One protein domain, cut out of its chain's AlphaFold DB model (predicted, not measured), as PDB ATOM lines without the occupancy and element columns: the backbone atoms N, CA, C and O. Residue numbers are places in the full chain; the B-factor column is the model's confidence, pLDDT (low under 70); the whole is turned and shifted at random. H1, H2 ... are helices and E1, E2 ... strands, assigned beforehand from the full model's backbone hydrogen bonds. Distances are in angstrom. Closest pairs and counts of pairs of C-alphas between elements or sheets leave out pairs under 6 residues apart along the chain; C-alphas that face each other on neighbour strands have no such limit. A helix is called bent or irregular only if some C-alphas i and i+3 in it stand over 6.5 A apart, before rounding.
ATOM      1  N   VAL A 116      -8.921 -33.855  58.746       92.00
ATOM      2  CA  VAL A 116      -9.406 -32.476  58.666       92.00
ATOM      3  C   VAL A 116     -10.598 -32.393  57.724       92.00
ATOM      4  O   VAL A 116     -10.580 -32.973  56.640       92.00
ATOM      5  N   ASP A 117     -11.617 -31.647  58.137       94.50
ATOM      6  CA  ASP A 117     -12.756 -31.333  57.283       94.50
ATOM      7  C   ASP A 117     -12.415 -30.142  56.387       94.50
ATOM      8  O   ASP A 117     -11.919 -29.106  56.847       94.50
ATOM      9  N   VAL A 118     -12.689 -30.294  55.098       96.50
ATOM     10  CA  VAL A 118     -12.473 -29.273  54.075       96.50
ATOM     11  C   VAL A 118     -13.709 -29.111  53.203       96.50
ATOM     12  O   VAL A 118     -14.506 -30.030  53.013       96.50
ATOM     13  N   PHE A 119     -13.845 -27.923  52.629       97.06
ATOM     14  CA  PHE A 119     -14.927 -27.546  51.735       97.06
ATOM     15  C   PHE A 119     -14.369 -27.393  50.323       97.06
ATOM     16  O   PHE A 119     -13.584 -26.483  50.038       97.06
ATOM     17  N   ILE A 120     -14.772 -28.306  49.443       96.38
ATOM     18  CA  ILE A 120     -14.251 -28.430  48.084       96.38
ATOM     19  C   ILE A 120     -15.291 -27.895  47.092       96.38
ATOM     20  O   ILE A 120     -16.394 -28.445  47.016       96.38
ATOM     21  N   PRO A 121     -14.980 -26.844  46.315       93.94
ATOM     22  CA  PRO A 121     -15.870 -26.369  45.268       93.94
ATOM     23  C   PRO A 121     -15.819 -27.274  44.028       93.94
ATOM     24  O   PRO A 121     -14.768 -27.487  43.412       93.94
ATOM     25  N   VAL A 122     -16.979 -27.783  43.614       92.19
ATOM     26  CA  VAL A 122     -17.113 -28.683  42.462       92.19
ATOM     27  C   VAL A 122     -18.101 -28.117  41.456       92.19
ATOM     28  O   VAL A 122     -19.251 -27.857  41.794       92.19
ATOM     29  N   GLY A 123     -17.657 -27.932  40.212       87.69
ATOM     30  CA  GLY A 123     -18.529 -27.495  39.126       87.69
ATOM     31  C   GLY A 123     -19.534 -28.584  38.740       87.69
ATOM     32  O   GLY A 123     -19.192 -29.766  38.752       87.69
ATOM     33  N   ILE A 124     -20.755 -28.193  38.374       83.62
ATOM     34  CA  ILE A 124     -21.831 -29.113  37.982       83.62
ATOM     35  C   ILE A 124     -22.321 -28.859  36.556       83.62
ATOM     36  O   ILE A 124     -22.372 -27.719  36.083       83.62
ATOM     37  N   ILE A 125     -22.733 -29.933  35.886       79.50
ATOM     38  CA  ILE A 125     -23.363 -29.900  34.562       79.50
ATOM     39  C   ILE A 125     -24.696 -30.656  34.593       79.50
ATOM     40  O   ILE A 125     -24.825 -31.667  35.276       79.50
ATOM     41  N   PHE A 126     -25.694 -30.152  33.861       70.44
ATOM     42  CA  PHE A 126     -27.068 -30.685  33.854       70.44
ATOM     43  C   PHE A 126     -27.465 -31.372  32.540       70.44
ATOM     44  O   PHE A 126     -28.599 -31.815  32.398       70.44
ATOM     45  N   SER A 127     -26.568 -31.394  31.554       62.59
ATOM     46  CA  SER A 127     -26.878 -31.844  30.197       62.59
ATOM     47  C   SER A 127     -26.428 -33.286  29.963       62.59
ATOM     48  O   SER A 127     -25.436 -33.739  30.530       62.59
ATOM     49  N   SER A 128     -27.119 -33.973  29.052       54.44
ATOM     50  CA  SER A 128     -26.646 -35.193  28.381       54.44
ATOM     51  C   SER A 128     -25.468 -34.936  27.432       54.44
ATOM     52  O   SER A 128     -24.982 -35.855  26.780       54.44
ATOM     53  N   ASP A 129     -25.053 -33.677  27.305       54.62
ATOM     54  CA  ASP A 129     -23.915 -33.248  26.512       54.62
ATOM     55  C   ASP A 129     -22.601 -33.722  27.149       54.62
ATOM     56  O   ASP A 129     -21.980 -33.034  27.962       54.62
ATOM     57  N   ASN A 130     -22.198 -34.934  26.760       57.03
ATOM     58  CA  ASN A 130     -20.941 -35.579  27.142       57.03
ATOM     59  C   ASN A 130     -19.701 -34.873  26.546       57.03
ATOM     60  O   ASN A 130     -18.587 -35.355  26.725       57.03
ATOM     61  N   SER A 131     -19.862 -33.754  25.821       56.25
ATOM     62  CA  SER A 131     -18.722 -32.971  25.320       56.25
ATOM     63  C   SER A 131     -17.912 -32.312  26.438       56.25
ATOM     64  O   SER A 131     -16.739 -31.996  26.246       56.25
ATOM     65  N   LYS A 132     -18.510 -32.117  27.622       60.50
ATOM     66  CA  LYS A 132     -17.783 -31.690  28.820       60.50
ATOM     67  C   LYS A 132     -17.222 -32.916  29.526       60.50
ATOM     68  O   LYS A 132     -17.977 -33.811  29.888       60.50
ATOM     69  N   ALA A 133     -15.907 -32.920  29.738       62.28
ATOM     70  CA  ALA A 133     -15.201 -34.019  30.381       62.28
ATOM     71  C   ALA A 133     -15.786 -34.306  31.777       62.28
ATOM     72  O   ALA A 133     -15.676 -33.479  32.689       62.28
ATOM     73  N   GLU A 134     -16.411 -35.479  31.922       68.62
ATOM     74  CA  GLU A 134     -17.029 -35.951  33.171       68.62
ATOM     75  C   GLU A 134     -16.003 -36.049  34.313       68.62
ATOM     76  O   GLU A 134     -16.371 -35.957  35.475       68.62
ATOM     77  N   ASP A 135     -14.709 -36.107  33.991       76.69
ATOM     78  CA  ASP A 135     -13.614 -36.091  34.965       76.69
ATOM     79  C   ASP A 135     -13.465 -34.757  35.718       76.69
ATOM     80  O   ASP A 135     -12.893 -34.722  36.809       76.69
ATOM     81  N   PHE A 136     -13.976 -33.651  35.164       79.88
ATOM     82  CA  PHE A 136     -13.792 -32.301  35.716       79.88
ATOM     83  C   PHE A 136     -15.072 -31.665  36.260       79.88
ATOM     84  O   PHE A 136     -15.003 -30.660  36.974       79.88
ATOM     85  N   TYR A 137     -16.237 -32.226  35.946       86.06
ATOM     86  CA  TYR A 137     -17.524 -31.686  36.364       86.06
ATOM     87  C   TYR A 137     -18.430 -32.796  36.867       86.06
ATOM     88  O   TYR A 137     -18.581 -33.831  36.225       86.06
ATOM     89  N   PHE A 138     -19.105 -32.548  37.986       88.12
ATOM     90  CA  PHE A 138     -20.092 -33.485  38.490       88.12
ATOM     91  C   PHE A 138     -21.364 -33.403  37.647       88.12
ATOM     92  O   PHE A 138     -22.031 -32.363  37.574       88.12
ATOM     93  N   LYS A 139     -21.694 -34.517  36.995       84.00
ATOM     94  CA  LYS A 139     -22.928 -34.651  36.232       84.00
ATOM     95  C   LYS A 139     -24.087 -34.797  37.194       84.00
ATOM     96  O   LYS A 139     -24.212 -35.780  37.918       84.00
ATOM     97  N   PHE A 140     -24.943 -33.792  37.193       75.12
ATOM     98  CA  PHE A 140     -26.121 -33.819  38.021       75.12
ATOM     99  C   PHE A 140     -27.160 -34.760  37.399       75.12
ATOM    100  O   PHE A 140     -27.439 -34.630  36.203       75.12
ATOM    101  N   PRO A 141     -27.744 -35.699  38.164       67.62
ATOM    102  CA  PRO A 141     -28.753 -36.591  37.618       67.62
ATOM    103  C   PRO A 141     -29.970 -35.781  37.138       67.62
ATOM    104  O   PRO A 141     -30.338 -34.788  37.777       67.62
ATOM    105  N   PRO A 142     -30.611 -36.182  36.023       65.06
ATOM    106  CA  PRO A 142     -31.823 -35.528  35.555       65.06
ATOM    107  C   PRO A 142     -32.896 -35.634  36.638       65.06
ATOM    108  O   PRO A 142     -33.170 -36.717  37.161       65.06
ATOM    109  N   LEU A 143     -33.496 -34.500  36.996       62.38
ATOM    110  CA  LEU A 143     -34.545 -34.483  38.001       62.38
ATOM    111  C   LEU A 143     -35.918 -34.668  37.354       62.38
ATOM    112  O   LEU A 143     -36.214 -33.985  36.374       62.38
ATOM    113  N   PRO A 144     -36.782 -35.548  37.889       61.56
ATOM    114  CA  PRO A 144     -38.152 -35.671  37.405       61.56
ATOM    115  C   PRO A 144     -38.946 -34.379  37.657       61.56
ATOM    116  O   PRO A 144     -38.752 -33.729  38.680       61.56
ATOM    117  N   GLU A 145     -39.892 -34.043  36.774       59.25
ATOM    118  CA  GLU A 145     -40.686 -32.794  36.824       59.25
ATOM    119  C   GLU A 145     -41.395 -32.541  38.171       59.25
ATOM    120  O   GLU A 145     -41.600 -31.396  38.563       59.25
ATOM    121  N   ASN A 146     -41.716 -33.600  38.924       60.44
ATOM    122  CA  ASN A 146     -42.397 -33.535  40.225       60.44
ATOM    123  C   ASN A 146     -41.437 -33.648  41.420       60.44
ATOM    124  O   ASN A 146     -41.769 -34.235  42.457       60.44
ATOM    125  N   TYR A 147     -40.216 -33.148  41.260       59.97
ATOM    126  CA  TYR A 147     -39.149 -33.377  42.214       59.97
ATOM    127  C   TYR A 147     -39.460 -32.875  43.625       59.97
ATOM    128  O   TYR A 147     -39.700 -31.691  43.861       59.97
ATOM    129  N   ARG A 148     -39.357 -33.778  44.604       63.22
ATOM    130  CA  ARG A 148     -39.253 -33.430  46.025       63.22
ATOM    131  C   ARG A 148     -37.793 -33.602  46.418       63.22
ATOM    132  O   ARG A 148     -37.238 -34.667  46.161       63.22
ATOM    133  N   GLY A 149     -37.186 -32.612  47.079       64.25
ATOM    134  CA  GLY A 149     -35.762 -32.644  47.466       64.25
ATOM    135  C   GLY A 149     -35.324 -33.900  48.242       64.25
ATOM    136  O   GLY A 149     -34.149 -34.244  48.250       64.25
ATOM    137  N   GLU A 150     -36.265 -34.638  48.836       67.38
ATOM    138  CA  GLU A 150     -36.029 -35.941  49.467       67.38
ATOM    139  C   GLU A 150     -35.592 -37.051  48.498       67.38
ATOM    140  O   GLU A 150     -34.838 -37.936  48.899       67.38
ATOM    141  N   ALA A 151     -36.022 -37.016  47.231       68.94
ATOM    142  CA  ALA A 151     -35.549 -37.959  46.220       68.94
ATOM    143  C   ALA A 151     -34.052 -37.747  45.939       68.94
ATOM    144  O   ALA A 151     -33.316 -38.730  45.891       68.94
ATOM    145  N   LEU A 152     -33.586 -36.484  45.893       73.25
ATOM    146  CA  LEU A 152     -32.158 -36.152  45.750       73.25
ATOM    147  C   LEU A 152     -31.331 -36.827  46.817       73.25
ATOM    148  O   LEU A 152     -30.338 -37.477  46.529       73.25
ATOM    149  N   LYS A 153     -31.766 -36.656  48.067       72.81
ATOM    150  CA  LYS A 153     -31.012 -37.077  49.242       72.81
ATOM    151  C   LYS A 153     -30.793 -38.586  49.275       72.81
ATOM    152  O   LYS A 153     -29.864 -39.033  49.933       72.81
ATOM    153  N   ARG A 154     -31.656 -39.364  48.614       74.12
ATOM    154  CA  ARG A 154     -31.589 -40.833  48.599       74.12
ATOM    155  C   ARG A 154     -30.801 -41.393  47.423       74.12
ATOM    156  O   ARG A 154     -30.239 -42.467  47.567       74.12
ATOM    157  N   SER A 155     -30.799 -40.705  46.285       80.44
ATOM    158  CA  SER A 155     -30.180 -41.186  45.045       80.44
ATOM    159  C   SER A 155     -28.977 -40.346  44.616       80.44
ATOM    160  O   SER A 155     -28.630 -40.341  43.437       80.44
ATOM    161  N   PHE A 156     -28.400 -39.564  45.529       86.69
ATOM    162  CA  PHE A 156     -27.238 -38.744  45.217       86.69
ATOM    163  C   PHE A 156     -26.022 -39.637  44.969       86.69
ATOM    164  O   PHE A 156     -25.683 -40.466  45.810       86.69
ATOM    165  N   ASP A 157     -25.371 -39.453  43.822       90.69
ATOM    166  CA  ASP A 157     -24.208 -40.241  43.415       90.69
ATOM    167  C   ASP A 157     -22.928 -39.723  44.093       90.69
ATOM    168  O   ASP A 157     -22.161 -38.939  43.526       90.69
ATOM    169  N   PHE A 158     -22.723 -40.123  45.350       92.75
ATOM    170  CA  PHE A 158     -21.513 -39.778  46.100       92.75
ATOM    171  C   PHE A 158     -20.255 -40.418  45.509       92.75
ATOM    172  O   PHE A 158     -19.199 -39.790  45.543       92.75
ATOM    173  N   ASP A 159     -20.356 -41.613  44.923       92.69
ATOM    174  CA  ASP A 159     -19.234 -42.279  44.258       92.69
ATOM    175  C   ASP A 159     -18.784 -41.507  43.017       92.69
ATOM    176  O   ASP A 159     -17.592 -41.258  42.833       92.69
ATOM    177  N   GLY A 160     -19.727 -41.068  42.182       91.88
ATOM    178  CA  GLY A 160     -19.450 -40.186  41.051       91.88
ATOM    179  C   GLY A 160     -18.815 -38.874  41.483       91.88
ATOM    180  O   GLY A 160     -17.826 -38.446  40.892       91.88
ATOM    181  N   LEU A 161     -19.314 -38.266  42.560       93.69
ATOM    182  CA  LEU A 161     -18.736 -37.035  43.092       93.69
ATOM    183  C   LEU A 161     -17.304 -37.245  43.605       93.69
ATOM    184  O   LEU A 161     -16.420 -36.441  43.308       93.69
ATOM    185  N   ALA A 162     -17.060 -38.334  44.332       94.19
ATOM    186  CA  ALA A 162     -15.744 -38.697  44.841       94.19
ATOM    187  C   ALA A 162     -14.734 -38.938  43.705       94.19
ATOM    188  O   ALA A 162     -13.605 -38.439  43.768       94.19
ATOM    189  N   ARG A 163     -15.158 -39.609  42.620       92.38
ATOM    190  CA  ARG A 163     -14.349 -39.777  41.398       92.38
ATOM    191  C   ARG A 163     -13.982 -38.435  40.776       92.38
ATOM    192  O   ARG A 163     -12.806 -38.205  40.520       92.38
ATOM    193  N   VAL A 164     -14.944 -37.526  40.605       93.06
ATOM    194  CA  VAL A 164     -14.688 -36.181  40.053       93.06
ATOM    195  C   VAL A 164     -13.679 -35.415  40.905       93.06
ATOM    196  O   VAL A 164     -12.742 -34.826  40.373       93.06
ATOM    197  N   ILE A 165     -13.828 -35.420  42.232       94.12
ATOM    198  CA  ILE A 165     -12.897 -34.702  43.116       94.12
ATOM    199  C   ILE A 165     -11.490 -35.307  43.034       94.12
ATOM    200  O   ILE A 165     -10.517 -34.560  42.923       94.12
ATOM    201  N   THR A 166     -11.383 -36.638  43.043       92.69
ATOM    202  CA  THR A 166     -10.105 -37.355  42.905       92.69
ATOM    203  C   THR A 166      -9.448 -37.086  41.550       92.69
ATOM    204  O   THR A 166      -8.248 -36.844  41.474       92.69
ATOM    205  N   CYS A 167     -10.214 -37.065  40.458       89.44
ATOM    206  CA  CYS A 167      -9.679 -36.736  39.139       89.44
ATOM    207  C   CYS A 167      -9.181 -35.287  39.074       89.44
ATOM    208  O   CYS A 167      -8.089 -35.037  38.564       89.44
ATOM    209  N   ARG A 168      -9.942 -34.335  39.627       88.19
ATOM    210  CA  ARG A 168      -9.583 -32.908  39.614       88.19
ATOM    211  C   ARG A 168      -8.393 -32.565  40.499       88.19
ATOM    212  O   ARG A 168      -7.665 -31.640  40.170       88.19
ATOM    213  N   ASN A 169      -8.188 -33.277  41.608       88.12
ATOM    214  CA  ASN A 169      -7.095 -32.982  42.540       88.12
ATOM    215  C   ASN A 169      -5.737 -33.599  42.144       88.12
ATOM    216  O   ASN A 169      -4.781 -33.559  42.931       88.12
ATOM    217  N   LYS A 170      -5.646 -34.152  40.922       84.25
ATOM    218  CA  LYS A 170      -4.370 -34.459  40.257       84.25
ATOM    219  C   LYS A 170      -3.513 -33.200  40.119       84.25
ATOM    220  O   LYS A 170      -2.295 -33.272  40.263       84.25
ATOM    221  N   GLU A 171      -4.167 -32.062  39.913       84.06
ATOM    222  CA  GLU A 171      -3.589 -30.730  40.051       84.06
ATOM    223  C   GLU A 171      -3.939 -30.139  41.426       84.06
ATOM    224  O   GLU A 171      -4.957 -30.516  42.021       84.06
ATOM    225  N   PRO A 172      -3.120 -29.219  41.967       86.38
ATOM    226  CA  PRO A 172      -3.461 -28.517  43.198       86.38
ATOM    227  C   PRO A 172      -4.846 -27.857  43.109       86.38
ATOM    228  O   PRO A 172      -5.115 -27.049  42.222       86.38
ATOM    229  N   LEU A 173      -5.727 -28.192  44.053       90.69
ATOM    230  CA  LEU A 173      -7.094 -27.672  44.100       90.69
ATOM    231  C   LEU A 173      -7.274 -26.778  45.322       90.69
ATOM    232  O   LEU A 173      -7.087 -27.235  46.448       90.69
ATOM    233  N   HIS A 174      -7.684 -25.525  45.130       92.62
ATOM    234  CA  HIS A 174      -8.031 -24.660  46.256       92.62
ATOM    235  C   HIS A 174      -9.250 -25.181  47.019       92.62
ATOM    236  O   HIS A 174     -10.299 -25.470  46.438       92.62
ATOM    237  N   VAL A 175      -9.111 -25.248  48.341       95.56
ATOM    238  CA  VAL A 175     -10.157 -25.678  49.271       95.56
ATOM    239  C   VAL A 175     -10.306 -24.676  50.413       95.56
ATOM    240  O   VAL A 175      -9.353 -24.003  50.818       95.56
ATOM    241  N   GLY A 176     -11.526 -24.567  50.932       95.12
ATOM    242  CA  GLY A 176     -11.817 -23.804  52.142       95.12
ATOM    243  C   GLY A 176     -11.740 -24.687  53.385       95.12
ATOM    244  O   GLY A 176     -12.089 -25.863  53.334       95.12
ATOM    245  N   LEU A 177     -11.350 -24.117  54.524       94.12
ATOM    246  CA  LEU A 177     -11.600 -24.728  55.840       94.12
ATOM    247  C   LEU A 177     -13.005 -24.409  56.362       94.12
ATOM    248  O   LEU A 177     -13.456 -24.975  57.354       94.12
ATOM    249  N   THR A 178     -13.699 -23.484  55.700       94.50
ATOM    250  CA  THR A 178     -15.099 -23.156  55.953       94.50
ATOM    251  C   THR A 178     -15.865 -23.102  54.640       94.50
ATOM    252  O   THR A 178     -15.293 -22.905  53.564       94.50
ATOM    253  N   TYR A 179     -17.186 -23.224  54.734       91.38
ATOM    254  CA  TYR A 179     -18.078 -23.060  53.593       91.38
ATOM    255  C   TYR A 179     -17.899 -21.688  52.916       91.38
ATOM    256  O   TYR A 179     -17.804 -21.608  51.696       91.38
ATOM    257  N   GLN A 180     -17.774 -20.615  53.704       92.19
ATOM    258  CA  GLN A 180     -17.588 -19.251  53.199       92.19
ATOM    259  C   GLN A 180     -16.250 -19.079  52.476       92.19
ATOM    260  O   GLN A 180     -16.179 -18.352  51.488       92.19
ATOM    261  N   GLU A 181     -15.188 -19.746  52.937       92.75
ATOM    262  CA  GLU A 181     -13.917 -19.758  52.209       92.75
ATOM    263  C   GLU A 181     -14.058 -20.463  50.855       92.75
ATOM    264  O   GLU A 181     -13.539 -19.958  49.863       92.75
ATOM    265  N   ALA A 182     -14.792 -21.577  50.784       92.69
ATOM    266  CA  ALA A 182     -15.073 -22.246  49.514       92.69
ATOM    267  C   ALA A 182     -15.938 -21.388  48.571       92.69
ATOM    268  O   ALA A 182     -15.659 -21.333  47.374       92.69
ATOM    269  N   GLU A 183     -16.931 -20.656  49.089       90.00
ATOM    270  CA  GLU A 183     -17.689 -19.673  48.297       90.00
ATOM    271  C   GLU A 183     -16.794 -18.543  47.776       90.00
ATOM    272  O   GLU A 183     -16.925 -18.133  46.622       90.00
ATOM    273  N   ALA A 184     -15.879 -18.040  48.607       88.94
ATOM    274  CA  ALA A 184     -14.908 -17.034  48.195       88.94
ATOM    275  C   ALA A 184     -14.000 -17.553  47.073       88.94
ATOM    276  O   ALA A 184     -13.791 -16.818  46.113       88.94
ATOM    277  N   ILE A 185     -13.544 -18.812  47.146       89.19
ATOM    278  CA  ILE A 185     -12.748 -19.460  46.088       89.19
ATOM    279  C   ILE A 185     -13.516 -19.485  44.764       89.19
ATOM    280  O   ILE A 185     -12.987 -19.046  43.748       89.19
ATOM    281  N   VAL A 186     -14.773 -19.941  44.762       86.94
ATOM    282  CA  VAL A 186     -15.604 -19.957  43.540       86.94
ATOM    283  C   VAL A 186     -15.821 -18.549  42.993       86.94
ATOM    284  O   VAL A 186     -15.892 -18.347  41.786       86.94
ATOM    285  N   ASN A 187     -15.923 -17.553  43.867       86.25
ATOM    286  CA  ASN A 187     -16.097 -16.168  43.454       86.25
ATOM    287  C   ASN A 187     -14.791 -15.478  43.031       86.25
ATOM    288  O   ASN A 187     -14.861 -14.324  42.617       86.25
ATOM    289  N   LEU A 188     -13.625 -16.132  43.072       82.81
ATOM    290  CA  LEU A 188     -12.393 -15.549  42.523       82.81
ATOM    291  C   LEU A 188     -12.485 -15.352  41.005       82.81
ATOM    292  O   LEU A 188     -11.927 -14.384  40.490       82.81
ATOM    293  N   HIS A 189     -13.239 -16.215  40.314       73.25
ATOM    294  CA  HIS A 189     -13.382 -16.186  38.859       73.25
ATOM    295  C   HIS A 189     -14.825 -16.102  38.397       73.25
ATOM    296  O   HIS A 189     -15.781 -16.484  39.076       73.25
ATOM    297  N   SER A 190     -14.974 -15.639  37.162       68.50
ATOM    298  CA  SER A 190     -16.197 -15.845  36.402       68.50
ATOM    299  C   SER A 190     -16.212 -17.262  35.845       68.50
ATOM    300  O   SER A 190     -15.393 -17.613  34.999       68.50
ATOM    301  N   HIS A 191     -17.170 -18.071  36.289       69.62
ATOM    302  CA  HIS A 191     -17.405 -19.399  35.737       69.62
ATOM    303  C   HIS A 191     -18.617 -19.390  34.793       69.62
ATOM    304  O   HIS A 191     -19.501 -18.537  34.880       69.62
ATOM    305  N   HIS A 192     -18.662 -20.362  33.879       65.88
ATOM    306  CA  HIS A 192     -19.817 -20.618  33.006       65.88
ATOM    307  C   HIS A 192     -20.711 -21.754  33.526       65.88
ATOM    308  O   HIS A 192     -21.663 -22.157  32.858       65.88
ATOM    309  N   VAL A 193     -20.379 -22.305  34.693       72.81
ATOM    310  CA  VAL A 193     -21.086 -23.421  35.322       72.81
ATOM    311  C   VAL A 193     -21.434 -23.076  36.762       72.81
ATOM    312  O   VAL A 193     -20.780 -22.243  37.388       72.81
ATOM    313  N   TYR A 194     -22.468 -23.733  37.277       77.19
ATOM    314  CA  TYR A 194     -22.763 -23.710  38.703       77.19
ATOM    315  C   TYR A 194     -21.740 -24.562  39.458       77.19
ATOM    316  O   TYR A 194     -21.108 -25.445  38.883       77.19
ATOM    317  N   SER A 195     -21.642 -24.322  40.759       85.88
ATOM    318  CA  SER A 195     -20.784 -25.052  41.689       85.88
ATOM    319  C   SER A 195     -21.570 -25.521  42.911       85.88
ATOM    320  O   SER A 195     -22.337 -24.760  43.502       85.88
ATOM    321  N   ILE A 196     -21.345 -26.759  43.324       90.00
ATOM    322  CA  ILE A 196     -21.668 -27.252  44.664       90.00
ATOM    323  C   ILE A 196     -20.442 -27.090  45.563       90.00
ATOM    324  O   ILE A 196     -19.309 -27.040  45.084       90.00
ATOM    325  N   ILE A 197     -20.669 -27.027  46.867       93.81
ATOM    326  CA  ILE A 197     -19.619 -27.086  47.879       93.81
ATOM    327  C   ILE A 197     -19.762 -28.414  48.613       93.81
ATOM    328  O   ILE A 197     -20.824 -28.736  49.155       93.81
ATOM    329  N   VAL A 198     -18.679 -29.183  48.606       96.38
ATOM    330  CA  VAL A 198     -18.611 -30.539  49.146       96.38
ATOM    331  C   VAL A 198     -17.824 -30.512  50.446       96.38
ATOM    332  O   VAL A 198     -16.642 -30.177  50.443       96.38
ATOM    333  N   ASN A 199     -18.471 -30.859  51.553       97.06
ATOM    334  CA  ASN A 199     -17.813 -31.057  52.838       97.06
ATOM    335  C   ASN A 199     -17.224 -32.471  52.888       97.06
ATOM    336  O   ASN A 199     -17.971 -33.445  52.773       97.06
ATOM    337  N   THR A 200     -15.906 -32.571  53.037       95.75
ATOM    338  CA  THR A 200     -15.147 -33.826  52.951       95.75
ATOM    339  C   THR A 200     -14.134 -33.907  54.086       95.75
ATOM    340  O   THR A 200     -13.418 -32.937  54.327       95.75
ATOM    341  N   THR A 201     -14.016 -35.063  54.730       94.44
ATOM    342  CA  THR A 201     -12.950 -35.355  55.695       94.44
ATOM    343  C   THR A 201     -11.769 -36.000  54.976       94.44
ATOM    344  O   THR A 201     -11.919 -37.027  54.318       94.44
ATOM    345  N   ILE A 202     -10.575 -35.426  55.106       92.81
ATOM    346  CA  ILE A 202      -9.357 -35.910  54.438       92.81
ATOM    347  C   ILE A 202      -8.189 -36.046  55.423       92.81
ATOM    348  O   ILE A 202      -8.190 -35.386  56.465       92.81
ATOM    349  N   PRO A 203      -7.150 -36.839  55.106       90.94
ATOM    350  CA  PRO A 203      -5.894 -36.789  55.844       90.94
ATOM    351  C   PRO A 203      -5.275 -35.389  55.777       90.94
ATOM    352  O   PRO A 203      -5.135 -34.810  54.700       90.94
ATOM    353  N   LEU A 204      -4.838 -34.856  56.919       87.94
ATOM    354  CA  LEU A 204      -4.210 -33.535  57.021       87.94
ATOM    355  C   LEU A 204      -2.984 -33.408  56.109       87.94
ATOM    356  O   LEU A 204      -2.717 -32.337  55.577       87.94
ATOM    357  N   ALA A 205      -2.266 -34.510  55.892       88.06
ATOM    358  CA  ALA A 205      -1.104 -34.556  55.011       88.06
ATOM    359  C   ALA A 205      -1.423 -34.318  53.525       88.06
ATOM    360  O   ALA A 205      -0.514 -34.016  52.755       88.06
ATOM    361  N   CYS A 206      -2.688 -34.445  53.117       91.00
ATOM    362  CA  CYS A 206      -3.135 -34.117  51.764       91.00
ATOM    363  C   CYS A 206      -3.346 -32.608  51.558       91.00
ATOM    364  O   CYS A 206      -3.545 -32.167  50.424       91.00
ATOM    365  N   LEU A 207      -3.331 -31.823  52.640       91.00
ATOM    366  CA  LEU A 207      -3.477 -30.376  52.612       91.00
ATOM    367  C   LEU A 207      -2.100 -29.702  52.559       91.00
ATOM    368  O   LEU A 207      -1.145 -30.144  53.199       91.00
ATOM    369  N   SER A 208      -1.994 -28.596  51.827       91.38
ATOM    370  CA  SER A 208      -0.766 -27.806  51.785       91.38
ATOM    371  C   SER A 208      -0.358 -27.314  53.181       91.38
ATOM    372  O   SER A 208      -1.187 -26.895  53.986       91.38
ATOM    373  N   ALA A 209       0.949 -27.299  53.466       87.88
ATOM    374  CA  ALA A 209       1.473 -26.859  54.768       87.88
ATOM    375  C   ALA A 209       1.194 -25.374  55.072       87.88
ATOM    376  O   ALA A 209       1.207 -24.949  56.227       87.88
ATOM    377  N   ARG A 210       0.945 -24.575  54.030       90.38
ATOM    378  CA  ARG A 210       0.573 -23.163  54.122       90.38
ATOM    379  C   ARG A 210      -0.511 -22.831  53.109       90.38
ATOM    380  O   ARG A 210      -0.705 -23.552  52.131       90.38
ATOM    381  N   ARG A 211      -1.164 -21.693  53.323       91.31
ATOM    382  CA  ARG A 211      -2.070 -21.103  52.339       91.31
ATOM    383  C   ARG A 211      -1.273 -20.479  51.187       91.31
ATOM    384  O   ARG A 211      -0.202 -19.911  51.424       91.31
ATOM    385  N   MET A 212      -1.808 -20.576  49.978       88.44
ATOM    386  CA  MET A 212      -1.215 -20.100  48.728       88.44
ATOM    387  C   MET A 212      -2.283 -19.374  47.907       88.44
ATOM    388  O   MET A 212      -3.470 -19.678  48.031       88.44
ATOM    389  N   ASN A 213      -1.887 -18.375  47.126       86.62
ATOM    390  CA  ASN A 213      -2.762 -17.807  46.096       86.62
ATOM    391  C   ASN A 213      -2.598 -18.547  44.761       86.62
ATOM    392  O   ASN A 213      -1.742 -19.412  44.597       86.62
ATOM    393  N   GLU A 214      -3.414 -18.175  43.778       78.94
ATOM    394  CA  GLU A 214      -3.402 -18.804  42.454       78.94
ATOM    395  C   GLU A 214      -2.098 -18.590  41.705       78.94
ATOM    396  O   GLU A 214      -1.635 -19.507  41.034       78.94
ATOM    397  N   SER A 215      -1.469 -17.421  41.848       77.25
ATOM    398  CA  SER A 215      -0.166 -17.197  41.232       77.25
ATOM    399  C   SER A 215       0.857 -18.182  41.786       77.25
ATOM    400  O   SER A 215       1.560 -18.806  41.012       77.25
ATOM    401  N   GLU A 216       0.914 -18.372  43.104       79.00
ATOM    402  CA  GLU A 216       1.818 -19.337  43.741       79.00
ATOM    403  C   GLU A 216       1.494 -20.783  43.345       79.00
ATOM    404  O   GLU A 216       2.408 -21.552  43.064       79.00
ATOM    405  N   MET A 217       0.209 -21.139  43.284       76.88
ATOM    406  CA  MET A 217      -0.248 -22.488  42.947       76.88
ATOM    407  C   MET A 217       0.090 -22.879  41.500       76.88
ATOM    408  O   MET A 217       0.505 -24.006  41.240       76.88
ATOM    409  N   PHE A 218      -0.074 -21.949  40.556       67.44
ATOM    410  CA  PHE A 218       0.107 -22.211  39.129       67.44
ATOM    411  C   PHE A 218       1.478 -21.783  38.584       67.44
ATOM    412  O   PHE A 218       1.852 -22.259  37.512       67.44
ATOM    413  N   LEU A 219       2.260 -20.942  39.284       57.91
ATOM    414  CA  LEU A 219       3.638 -20.622  38.870       57.91
ATOM    415  C   LEU A 219       4.492 -21.886  38.784       57.91
ATOM    416  O   LEU A 219       5.267 -22.026  37.842       57.91
ATOM    417  N   GLU A 220       4.333 -22.798  39.748       51.59
ATOM    418  CA  GLU A 220       5.075 -24.060  39.772       51.59
ATOM    419  C   GLU A 220       4.736 -24.974  38.587       51.59
ATOM    420  O   GLU A 220       5.568 -25.794  38.215       51.59
ATOM    421  N   HIS A 221       3.543 -24.845  37.992       50.12
ATOM    422  CA  HIS A 221       3.052 -25.788  36.979       50.12
ATOM    423  C   HIS A 221       3.007 -25.211  35.553       50.12
ATOM    424  O   HIS A 221       3.256 -25.949  34.604       50.12
ATOM    425  N   TYR A 222       2.746 -23.910  35.370       49.97
ATOM    426  CA  TYR A 222       2.482 -23.325  34.042       49.97
ATOM    427  C   TYR A 222       3.321 -22.085  33.699       49.97
ATOM    428  O   TYR A 222       3.146 -21.497  32.633       49.97
ATOM    429  N   GLY A 223       4.248 -21.668  34.570       44.84
ATOM    430  CA  GLY A 223       5.289 -20.677  34.261       44.84
ATOM    431  C   GLY A 223       4.836 -19.226  34.040       44.84
ATOM    432  O   GLY A 223       5.667 -18.329  34.148       44.84
ATOM    433  N   VAL A 224       3.554 -18.944  33.781       44.31
ATOM    434  CA  VAL A 224       2.995 -17.584  33.719       44.31
ATOM    435  C   VAL A 224       1.497 -17.622  34.031       44.31
ATOM    436  O   VAL A 224       0.706 -18.111  33.231       44.31
ATOM    437  N   THR A 225       1.064 -17.016  35.138       45.22
ATOM    438  CA  THR A 225      -0.366 -16.749  35.378       45.22
ATOM    439  C   THR A 225      -0.645 -15.260  35.514       45.22
ATOM    440  O   THR A 225      -0.062 -14.579  36.352       45.22
ATOM    441  N   ARG A 226      -1.607 -14.763  34.723       46.00
ATOM    442  CA  ARG A 226      -2.185 -13.405  34.816       46.00
ATOM    443  C   ARG A 226      -3.186 -13.241  35.968       46.00
ATOM    444  O   ARG A 226      -3.907 -12.248  36.025       46.00
ATOM    445  N   VAL A 227      -3.272 -14.227  36.852       52.59
ATOM    446  CA  VAL A 227      -4.291 -14.285  37.892       52.59
ATOM    447  C   VAL A 227      -3.754 -13.622  39.155       52.59
ATOM    448  O   VAL A 227      -2.737 -14.054  39.686       52.59
ATOM    449  N   THR A 228      -4.408 -12.547  39.598       54.19
ATOM    450  CA  THR A 228      -3.930 -11.609  40.631       54.19
ATOM    451  C   THR A 228      -4.689 -11.712  41.956       54.19
ATOM    452  O   THR A 228      -4.667 -10.764  42.750       54.19
ATOM    453  N   SER A 229      -5.375 -12.831  42.219       65.12
ATOM    454  CA  SER A 229      -6.047 -13.022  43.507       65.12
ATOM    455  C   SER A 229      -5.032 -12.882  44.644       65.12
ATOM    456  O   SER A 229      -4.022 -13.578  44.686       65.12
ATOM    457  N   ARG A 230      -5.296 -11.953  45.569       70.69
ATOM    458  CA  ARG A 230      -4.477 -11.741  46.774       70.69
ATOM    459  C   ARG A 230      -4.897 -12.645  47.931       70.69
ATOM    460  O   ARG A 230      -4.314 -12.559  49.010       70.69
ATOM    461  N   THR A 231      -5.939 -13.449  47.739       81.69
ATOM    462  CA  THR A 231      -6.498 -14.287  48.793       81.69
ATOM    463  C   THR A 231      -5.803 -15.638  48.782       81.69
ATOM    464  O   THR A 231      -5.761 -16.316  47.758       81.69
ATOM    465  N   ASN A 232      -5.267 -16.020  49.940       88.19
ATOM    466  CA  ASN A 232      -4.547 -17.273  50.097       88.19
ATOM    467  C   ASN A 232      -5.481 -18.353  50.663       88.19
ATOM    468  O   ASN A 232      -6.107 -18.168  51.716       88.19
ATOM    469  N   HIS A 233      -5.506 -19.512  50.016       91.25
ATOM    470  CA  HIS A 233      -6.307 -20.674  50.397       91.25
ATOM    471  C   HIS A 233      -5.420 -21.900  50.593       91.25
ATOM    472  O   HIS A 233      -4.265 -21.914  50.178       91.25
ATOM    473  N   PHE A 234      -5.929 -22.920  51.277       93.69
ATOM    474  CA  PHE A 234      -5.228 -24.200  51.302       93.69
ATOM    475  C   PHE A 234      -5.424 -24.919  49.969       93.69
ATOM    476  O   PHE A 234      -6.454 -24.753  49.315       93.69
ATOM    477  N   CYS A 235      -4.444 -25.730  49.587       92.56
ATOM    478  CA  CYS A 235      -4.527 -26.576  48.408       92.56
ATOM    479  C   CYS A 235      -4.630 -28.034  48.837       92.56
ATOM    480  O   CYS A 235      -3.882 -28.490  49.700       92.56
ATOM    481  N   LEU A 236      -5.539 -28.762  48.206       92.50
ATOM    482  CA  LEU A 236      -5.584 -30.212  48.224       92.50
ATOM    483  C   LEU A 236      -4.652 -30.743  47.134       92.50
ATOM    484  O   LEU A 236      -4.699 -30.254  46.004       92.50
ATOM    485  N   HIS A 237      -3.832 -31.743  47.452       85.88
ATOM    486  CA  HIS A 237      -2.917 -32.344  46.485       85.88
ATOM    487  C   HIS A 237      -2.980 -33.872  46.526       85.88
ATOM    488  O   HIS A 237      -2.712 -34.468  47.571       85.88
ATOM    489  N   LYS A 238      -3.294 -34.495  45.379       84.19
ATOM    490  CA  LYS A 238      -3.217 -35.952  45.151       84.19
ATOM    491  C   LYS A 238      -3.920 -36.790  46.227       84.19
ATOM    492  O   LYS A 238      -3.412 -37.825  46.653       84.19
ATOM    493  N   ALA A 239      -5.074 -36.328  46.702       88.38
ATOM    494  CA  ALA A 239      -5.843 -37.054  47.705       88.38
ATOM    495  C   ALA A 239      -6.782 -38.056  47.027       88.38
ATOM    496  O   ALA A 239      -7.580 -37.677  46.173       88.38
ATOM    497  N   LEU A 240      -6.755 -39.319  47.442       91.31
ATOM    498  CA  LEU A 240      -7.811 -40.249  47.058       91.31
ATOM    499  C   LEU A 240      -9.068 -39.921  47.872       91.31
ATOM    500  O   LEU A 240      -9.094 -40.137  49.083       91.31
ATOM    501  N   ILE A 241     -10.096 -39.383  47.214       92.94
ATOM    502  CA  ILE A 241     -11.385 -39.096  47.844       92.94
ATOM    503  C   ILE A 241     -12.331 -40.251  47.545       92.94
ATOM    504  O   ILE A 241     -12.596 -40.568  46.387       92.94
ATOM    505  N   THR A 242     -12.850 -40.871  48.598       92.94
ATOM    506  CA  THR A 242     -13.885 -41.906  48.516       92.94
ATOM    507  C   THR A 242     -15.251 -41.318  48.865       92.94
ATOM    508  O   THR A 242     -15.341 -40.259  49.489       92.94
ATOM    509  N   ALA A 243     -16.336 -42.001  48.489       93.38
ATOM    510  CA  ALA A 243     -17.689 -41.576  48.853       93.38
ATOM    511  C   ALA A 243     -17.856 -41.440  50.378       93.38
ATOM    512  O   ALA A 243     -18.440 -40.468  50.856       93.38
ATOM    513  N   ASP A 244     -17.262 -42.359  51.142       92.06
ATOM    514  CA  ASP A 244     -17.303 -42.367  52.609       92.06
ATOM    515  C   ASP A 244     -16.501 -41.242  53.268       92.06
ATOM    516  O   ASP A 244     -16.659 -41.029  54.465       92.06
ATOM    517  N   ALA A 245     -15.664 -40.516  52.519       92.75
ATOM    518  CA  ALA A 245     -15.000 -39.303  52.994       92.75
ATOM    519  C   ALA A 245     -15.897 -38.060  52.859       92.75
ATOM    520  O   ALA A 245     -15.642 -37.034  53.489       92.75
ATOM    521  N   ILE A 246     -16.944 -38.117  52.030       95.81
ATOM    522  CA  ILE A 246     -17.856 -36.995  51.802       95.81
ATOM    523  C   ILE A 246     -18.919 -36.996  52.900       95.81
ATOM    524  O   ILE A 246     -19.709 -37.932  53.005       95.81
ATOM    525  N   ILE A 247     -18.978 -35.920  53.685       93.69
ATOM    526  CA  ILE A 247     -19.971 -35.724  54.748       93.69
ATOM    527  C   ILE A 247     -21.277 -35.196  54.159       93.69
ATOM    528  O   ILE A 247     -22.365 -35.697  54.451       93.69
ATOM    529  N   ALA A 248     -21.188 -34.131  53.363       94.31
ATOM    530  CA  ALA A 248     -22.360 -33.436  52.858       94.31
ATOM    531  C   ALA A 248     -22.055 -32.612  51.609       94.31
ATOM    532  O   ALA A 248     -20.926 -32.196  51.367       94.31
ATOM    533  N   VAL A 249     -23.104 -32.315  50.852       92.75
ATOM    534  CA  VAL A 249     -23.055 -31.490  49.648       92.75
ATOM    535  C   VAL A 249     -24.121 -30.412  49.747       92.75
ATOM    536  O   VAL A 249     -25.277 -30.703  50.062       92.75
ATOM    537  N   SER A 250     -23.741 -29.177  49.445       89.50
ATOM    538  CA  SER A 250     -24.641 -28.027  49.421       89.50
ATOM    539  C   SER A 250     -24.492 -27.275  48.106       89.50
ATOM    540  O   SER A 250     -23.391 -27.164  47.565       89.50
ATOM    541  N   VAL A 251     -25.588 -26.725  47.593       82.38
ATOM    542  CA  VAL A 251     -25.511 -25.802  46.455       82.38
ATOM    543  C   VAL A 251     -25.083 -24.432  46.935       82.38
ATOM    544  O   VAL A 251     -25.617 -23.908  47.907       82.38
ATOM    545  N   MET A 252     -24.135 -23.845  46.212       82.81
ATOM    546  CA  MET A 252     -23.734 -22.472  46.444       82.81
ATOM    547  C   MET A 252     -24.848 -21.519  46.004       82.81
ATOM    548  O   MET A 252     -25.386 -21.617  44.901       82.81
ATOM    549  N   GLU A 253     -25.206 -20.583  46.878       75.88
ATOM    550  CA  GLU A 253     -26.317 -19.656  46.636       75.88
ATOM    551  C   GLU A 253     -25.832 -18.300  46.113       75.88
ATOM    552  O   GLU A 253     -26.524 -17.632  45.334       75.88
ATOM    553  N   ASN A 254     -24.619 -17.912  46.512       76.81
ATOM    554  CA  ASN A 254     -24.094 -16.562  46.366       76.81
ATOM    555  C   ASN A 254     -22.980 -16.482  45.319       76.81
ATOM    556  O   ASN A 254     -21.798 -16.439  45.651       76.81
ATOM    557  N   TYR A 255     -23.360 -16.397  44.045       76.31
ATOM    558  CA  TYR A 255     -22.424 -16.098  42.958       76.31
ATOM    559  C   TYR A 255     -22.330 -14.593  42.719       76.31
ATOM    560  O   TYR A 255     -23.329 -13.961  42.370       76.31
ATOM    561  N   GLN A 256     -21.131 -14.041  42.880       76.00
ATOM    562  CA  GLN A 256     -20.819 -12.634  42.625       76.00
ATOM    563  C   GLN A 256     -20.261 -12.430  41.213       76.00
ATOM    564  O   GLN A 256     -20.687 -11.511  40.521       76.00
ATOM    565  N   ASN A 257     -19.370 -13.323  40.766       67.88
ATOM    566  CA  ASN A 257     -18.624 -13.154  39.511       67.88
ATOM    567  C   ASN A 257     -19.018 -14.138  38.398       67.88
ATOM    568  O   ASN A 257     -18.630 -13.956  37.249       67.88
ATOM    569  N   THR A 258     -19.816 -15.163  38.693       57.62
ATOM    570  CA  THR A 258     -20.318 -16.114  37.685       57.62
ATOM    571  C   THR A 258     -21.554 -15.526  37.005       57.62
ATOM    572  O   THR A 258     -22.518 -15.157  37.682       57.62
ATOM    573  N   ILE A 259     -21.554 -15.453  35.666       52.12
ATOM    574  CA  ILE A 259     -22.755 -15.086  34.908       52.12
ATOM    575  C   ILE A 259     -23.795 -16.161  35.213       52.12
ATOM    576  O   ILE A 259     -23.673 -17.298  34.757       52.12
ATOM    577  N   LYS A 260     -24.831 -15.806  35.979       51.94
ATOM    578  CA  LYS A 260     -26.061 -16.596  36.037       51.94
ATOM    579  C   LYS A 260     -26.575 -16.632  34.606       51.94
ATOM    580  O   LYS A 260     -27.158 -15.641  34.169       51.94
ATOM    581  N   LEU A 261     -26.286 -17.700  33.856       41.06
ATOM    582  CA  LEU A 261     -26.811 -17.863  32.503       41.06
ATOM    583  C   LEU A 261     -28.305 -17.533  32.570       41.06
ATOM    584  O   LEU A 261     -29.013 -18.144  33.381       41.06
ATOM    585  N   PRO A 262     -28.770 -16.500  31.841       37.62
ATOM    586  CA  PRO A 262     -30.125 -16.031  31.990       37.62
ATOM    587  C   PRO A 262     -31.054 -17.178  31.620       37.62
ATOM    588  O   PRO A 262     -31.106 -17.647  30.485       37.62
ATOM    589  N   TYR A 263     -31.801 -17.584  32.637       42.88
ATOM    590  CA  TYR A 263     -32.821 -18.625  32.738       42.88
ATOM    591  C   TYR A 263     -33.858 -18.666  31.593       42.88
ATOM    592  O   TYR A 263     -34.721 -19.532  31.567       42.88
ATOM    593  N   LYS A 264     -33.815 -17.716  30.653       34.88
ATOM    594  CA  LYS A 264     -34.765 -17.575  29.544       34.88
ATOM    595  C   LYS A 264     -34.284 -18.142  28.205       34.88
ATOM    596  O   LYS A 264     -35.114 -18.267  27.316       34.88
ATOM    597  N   GLN A 265     -33.000 -18.468  28.031       37.91
ATOM    598  CA  GLN A 265     -32.490 -19.011  26.755       37.91
ATOM    599  C   GLN A 265     -32.074 -20.487  26.814       37.91
ATOM    600  O   GLN A 265     -31.936 -21.116  25.770       37.91
ATOM    601  N   ALA A 266     -31.946 -21.068  28.009       40.16
ATOM    602  CA  ALA A 266     -31.880 -22.514  28.173       40.16
ATOM    603  C   ALA A 266     -33.306 -23.019  28.411       40.16
ATOM    604  O   ALA A 266     -33.965 -22.564  29.341       40.16
ATOM    605  N   ASN A 267     -33.786 -23.896  27.532       35.69
ATOM    606  CA  ASN A 267     -35.117 -24.503  27.536       35.69
ATOM    607  C   ASN A 267     -35.706 -24.756  28.938       35.69
ATOM    608  O   ASN A 267     -34.992 -25.135  29.861       35.69
ATOM    609  N   TYR A 268     -37.030 -24.602  29.025       35.91
ATOM    610  CA  TYR A 268     -37.980 -24.691  30.152       35.91
ATOM    611  C   TYR A 268     -37.784 -25.765  31.263       35.91
ATOM    612  O   TYR A 268     -38.589 -25.809  32.189       35.91
ATOM    613  N   TYR A 269     -36.734 -26.588  31.239       39.78
ATOM    614  CA  TYR A 269     -36.485 -27.707  32.157       39.78
ATOM    615  C   TYR A 269     -35.411 -27.456  33.231       39.78
ATOM    616  O   TYR A 269     -35.245 -28.279  34.125       39.78
ATOM    617  N   TYR A 270     -34.706 -26.322  33.211       42.25
ATOM    618  CA  TYR A 270     -33.648 -26.016  34.191       42.25
ATOM    619  C   TYR A 270     -34.140 -25.148  35.357       42.25
ATOM    620  O   TYR A 270     -33.460 -24.214  35.797       42.25
ATOM    621  N   GLN A 271     -35.335 -25.445  35.881       45.31
ATOM    622  CA  GLN A 271     -35.722 -24.918  37.187       45.31
ATOM    623  C   GLN A 271     -34.733 -25.428  38.225       45.31
ATOM    624  O   GLN A 271     -34.431 -26.614  38.179       45.31
ATOM    625  N   ARG A 272     -34.208 -24.543  39.097       52.09
ATOM    626  CA  ARG A 272     -33.204 -24.853  40.134       52.09
ATOM    627  C   ARG A 272     -33.439 -26.274  40.664       52.09
ATOM    628  O   ARG A 272     -34.336 -26.449  41.487       52.09
ATOM    629  N   PRO A 273     -32.670 -27.274  40.202       52.31
ATOM    630  CA  PRO A 273     -32.961 -28.656  40.563       52.31
ATOM    631  C   PRO A 273     -32.767 -28.866  42.072       52.31
ATOM    632  O   PRO A 273     -33.366 -29.728  42.709       52.31
ATOM    633  N   TRP A 274     -31.965 -27.989  42.665       61.72
ATOM    634  CA  TRP A 274     -31.668 -27.951  44.072       61.72
ATOM    635  C   TRP A 274     -32.395 -26.776  44.742       61.72
ATOM    636  O   TRP A 274     -32.172 -25.611  44.398       61.72
ATOM    637  N   LEU A 275     -33.275 -27.080  45.699       61.06
ATOM    638  CA  LEU A 275     -33.974 -26.072  46.501       61.06
ATOM    639  C   LEU A 275     -32.968 -25.214  47.280       61.06
ATOM    640  O   LEU A 275     -31.960 -25.723  47.766       61.06
ATOM    641  N   GLN A 276     -33.246 -23.920  47.431       64.94
ATOM    642  CA  GLN A 276     -32.420 -23.057  48.277       64.94
ATOM    643  C   GLN A 276     -32.337 -23.633  49.702       64.94
ATOM    644  O   GLN A 276     -33.328 -24.151  50.220       64.94
ATOM    645  N   GLY A 277     -31.153 -23.601  50.305       66.25
ATOM    646  CA  GLY A 277     -30.867 -24.161  51.623       66.25
ATOM    647  C   GLY A 277     -30.874 -25.687  51.681       66.25
ATOM    648  O   GLY A 277     -30.724 -26.255  52.762       66.25
ATOM    649  N   CYS A 278     -31.067 -26.387  50.559       71.88
ATOM    650  CA  CYS A 278     -31.029 -27.840  50.568       71.88
ATOM    651  C   CYS A 278     -29.574 -28.313  50.685       71.88
ATOM    652  O   CYS A 278     -28.676 -27.857  49.979       71.88
ATOM    653  N   GLN A 279     -29.369 -29.269  51.581       85.50
ATOM    654  CA  GLN A 279     -28.119 -29.979  51.781       85.50
ATOM    655  C   GLN A 279     -28.410 -31.472  51.661       85.50
ATOM    656  O   GLN A 279     -29.429 -31.969  52.156       85.50
ATOM    657  N   VAL A 280     -27.518 -32.184  50.985       87.69
ATOM    658  CA  VAL A 280     -27.550 -33.637  50.865       87.69
ATOM    659  C   VAL A 280     -26.484 -34.187  51.799       87.69
ATOM    660  O   VAL A 280     -25.303 -33.909  51.624       87.69
ATOM    661  N   ILE A 281     -26.912 -34.910  52.831       89.75
ATOM    662  CA  ILE A 281     -26.029 -35.486  53.850       89.75
ATOM    663  C   ILE A 281     -25.740 -36.930  53.462       89.75
ATOM    664  O   ILE A 281     -26.681 -37.698  53.235       89.75
ATOM    665  N   ASN A 282     -24.463 -37.305  53.428       88.62
ATOM    666  CA  ASN A 282     -24.079 -38.692  53.256       88.62
ATOM    667  C   ASN A 282     -24.339 -39.455  54.560       88.62
ATOM    668  O   ASN A 282     -23.680 -39.251  55.582       88.62
ATOM    669  N   ARG A 283     -25.334 -40.341  54.528       85.12
ATOM    670  CA  ARG A 283     -25.720 -41.142  55.694       85.12
ATOM    671  C   ARG A 283     -24.834 -42.370  55.897       85.12
ATOM    672  O   ARG A 283     -24.925 -42.965  56.966       85.12
ATOM    673  N   THR A 284     -24.011 -42.746  54.916       82.19
ATOM    674  CA  THR A 284     -23.025 -43.830  55.071       82.19
ATOM    675  C   THR A 284     -21.745 -43.344  55.742       82.19
ATOM    676  O   THR A 284     -21.016 -44.160  56.295       82.19
ATOM    677  N   HIS A 285     -21.509 -42.025  55.768       81.81
ATOM    678  CA  HIS A 285     -20.334 -41.440  56.402       81.81
ATOM    679  C   HIS A 285     -20.240 -41.870  57.883       81.81
ATOM    680  O   HIS A 285     -21.231 -41.730  58.614       81.81
ATOM    681  N   PRO A 286     -19.069 -42.326  58.377       73.81
ATOM    682  CA  PRO A 286     -18.930 -42.877  59.730       73.81
ATOM    683  C   PRO A 286     -19.437 -41.950  60.847       73.81
ATOM    684  O   PRO A 286     -20.002 -42.409  61.838       73.81
ATOM    685  N   TRP A 287     -19.294 -40.634  60.665       68.38
ATOM    686  CA  TRP A 287     -19.760 -39.634  61.636       68.38
ATOM    687  C   TRP A 287     -21.290 -39.506  61.661       68.38
ATOM    688  O   TRP A 287     -21.873 -39.343  62.730       68.38
ATOM    689  N   SER A 288     -21.950 -39.647  60.509       59.59
ATOM    690  CA  SER A 288     -23.414 -39.614  60.398       59.59
ATOM    691  C   SER A 288     -24.058 -40.848  61.037       59.59
ATOM    692  O   SER A 288     -25.163 -40.778  61.574       59.59
ATOM    693  N   VAL A 289     -23.366 -41.992  60.999       54.12
ATOM    694  CA  VAL A 289     -23.827 -43.250  61.610       54.12
ATOM    695  C   VAL A 289     -23.679 -43.217  63.137       54.12
ATOM    696  O   VAL A 289     -24.519 -43.775  63.848       54.12
ATOM    697  N   ALA A 290     -22.653 -42.529  63.649       49.34
ATOM    698  CA  ALA A 290     -22.419 -42.366  65.083       49.34
ATOM    699  C   ALA A 290     -23.500 -41.510  65.774       49.34
ATOM    700  O   ALA A 290     -23.925 -41.854  66.873       49.34
ATOM    701  N   GLU A 291     -24.037 -40.470  65.120       46.34
ATOM    702  CA  GLU A 291     -25.127 -39.642  65.680       46.34
ATOM    703  C   GLU A 291     -26.447 -40.409  65.906       46.34
ATOM    704  O   GLU A 291     -27.284 -39.980  66.699       46.34
ATOM    705  N   VAL A 292     -26.646 -41.564  65.258       41.81
ATOM    706  CA  VAL A 292     -27.852 -42.400  65.427       41.81
ATOM    707  C   VAL A 292     -27.694 -43.413  66.575       41.81
ATOM    708  O   VAL A 292     -28.667 -44.046  66.990       41.81
TER     709      VAL A 292
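Overview. This is residues 116 to 292 of the 340 residues of an uncharacterized protein of Legionella drancourtii LLAP12 (UniProt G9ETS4). A strongly twisted antiparallel sheet of four strands, E1, E3, E5 and E6, makes the core, with H2 packed across one face and H3 on the other. The small two-strand sheet E2 and E4 sits next to E1, H1 packs on E6 at the other edge, H4 lies far out beyond the small sheet, H5 only grazes the four-strand sheet near the end of the printed part, and long loops, residues 126 to 148 and 252 to 278, extend from the core. The 177 printed residues hold five named helices and six named strands, in the order E1 H1 H2 E2 H3 E3 H4 E4 E5 E6 H5, with the large sheet in the order E1 E3 E5 E6. The class is mixed, helices and strands, although under half of the residues are in named elements; the whole is compact, with a radius of gyration of the C-alphas of 16.4 A and spans of 48 by 45 by 27 A.

Arrangement. Begin with the edge strand E1, residues 116 to 125, and its antiparallel neighbour E3, residues 194 to 203; N 118 and O 200 are 2.8 A apart, within hydrogen-bond range. Look at residue 199, where E3 bends by 51 degrees. On the other side of E3 is E5, residues 246 to 251, also antiparallel, with N 197 and O 250 at 2.8 A. The other edge strand is E6, residues 279 to 281, which forms a hairpin with E5; N 249 and O 280 are 2.8 A apart. H2, residues 158 to 168, runs across the strands at 89 degrees to E1 on the local plane, with a height over the sheet of 9.0 A; the closest C-alphas of the two are those of Val 122 and Ile 165, 7.4 A apart. H3, residues 179 to 186, is on the opposite face at a height of 8.3 A, slantwise to the strands at 43 degrees to E1 on the local plane; its closest C-alpha pair with E1 is Phe 119 and Ala 182, 5.7 A. With H1, residues 149 to 155, on the same face as H2, this gives three layers, helices on both faces of a sheet; the closest C-alphas of H1 and E6 are those of Lys 153 and Val 280, 5.1 A apart. Look next at E2, residues 173 to 175, whose Val 175 has its C-alpha 5.1 A from that of Ile 120, the closest pair of E2 and E1. Its antiparallel neighbour is E4, residues 234 to 236, with N 175 and O 234 at 2.9 A. H4, residues 214 to 222, is not on the four-strand sheet and is only just apart from E2, at 8.4 A. H5, residues 286 to 290, only grazes the four-strand sheet with residues 286 to 288. In H1, H2, H3 and H5 every O i to N i+4 pair is within hydrogen-bond range, and in H4 3 of 5 are.

Along the chain. Find C-alpha 116 at (-9.406, -32.476, 58.666); from there E1 runs 28.0 A to C-alpha 125. H1 begins at C-alpha 149, and H2 runs 15.2 A from C-alpha 158 at (-21.513, -39.778, 46.100). After E2 and H3, E3 spans 27.4 A from 194 to 203. H4 is neither bent nor irregular, but only just: C-alphas 217 and 220 are 6.4 A apart. After E4, E5 runs 14.6 A from 246 to 251, E6 follows at 279 to 281, and H5 ends at C-alpha 290, at (-22.419, -42.366, 65.083).

Size, cuts and confidence. The C-alphas of Val 224 and Val 292, the two farthest apart, are 50.7 A from each other, and the printed part has no cut. The links E1 to H1, H4 to E4 and E5 to E6 are long. In the first, residues 138 to 139 make a short parallel pairing with 124 to 125 of E1. The mean pLDDT of the printed part is 76.2; it is under 70 at residues 127 to 134, 141 to 151, 190 to 192, 218 to 229, 257 to 277 and 287 to 292.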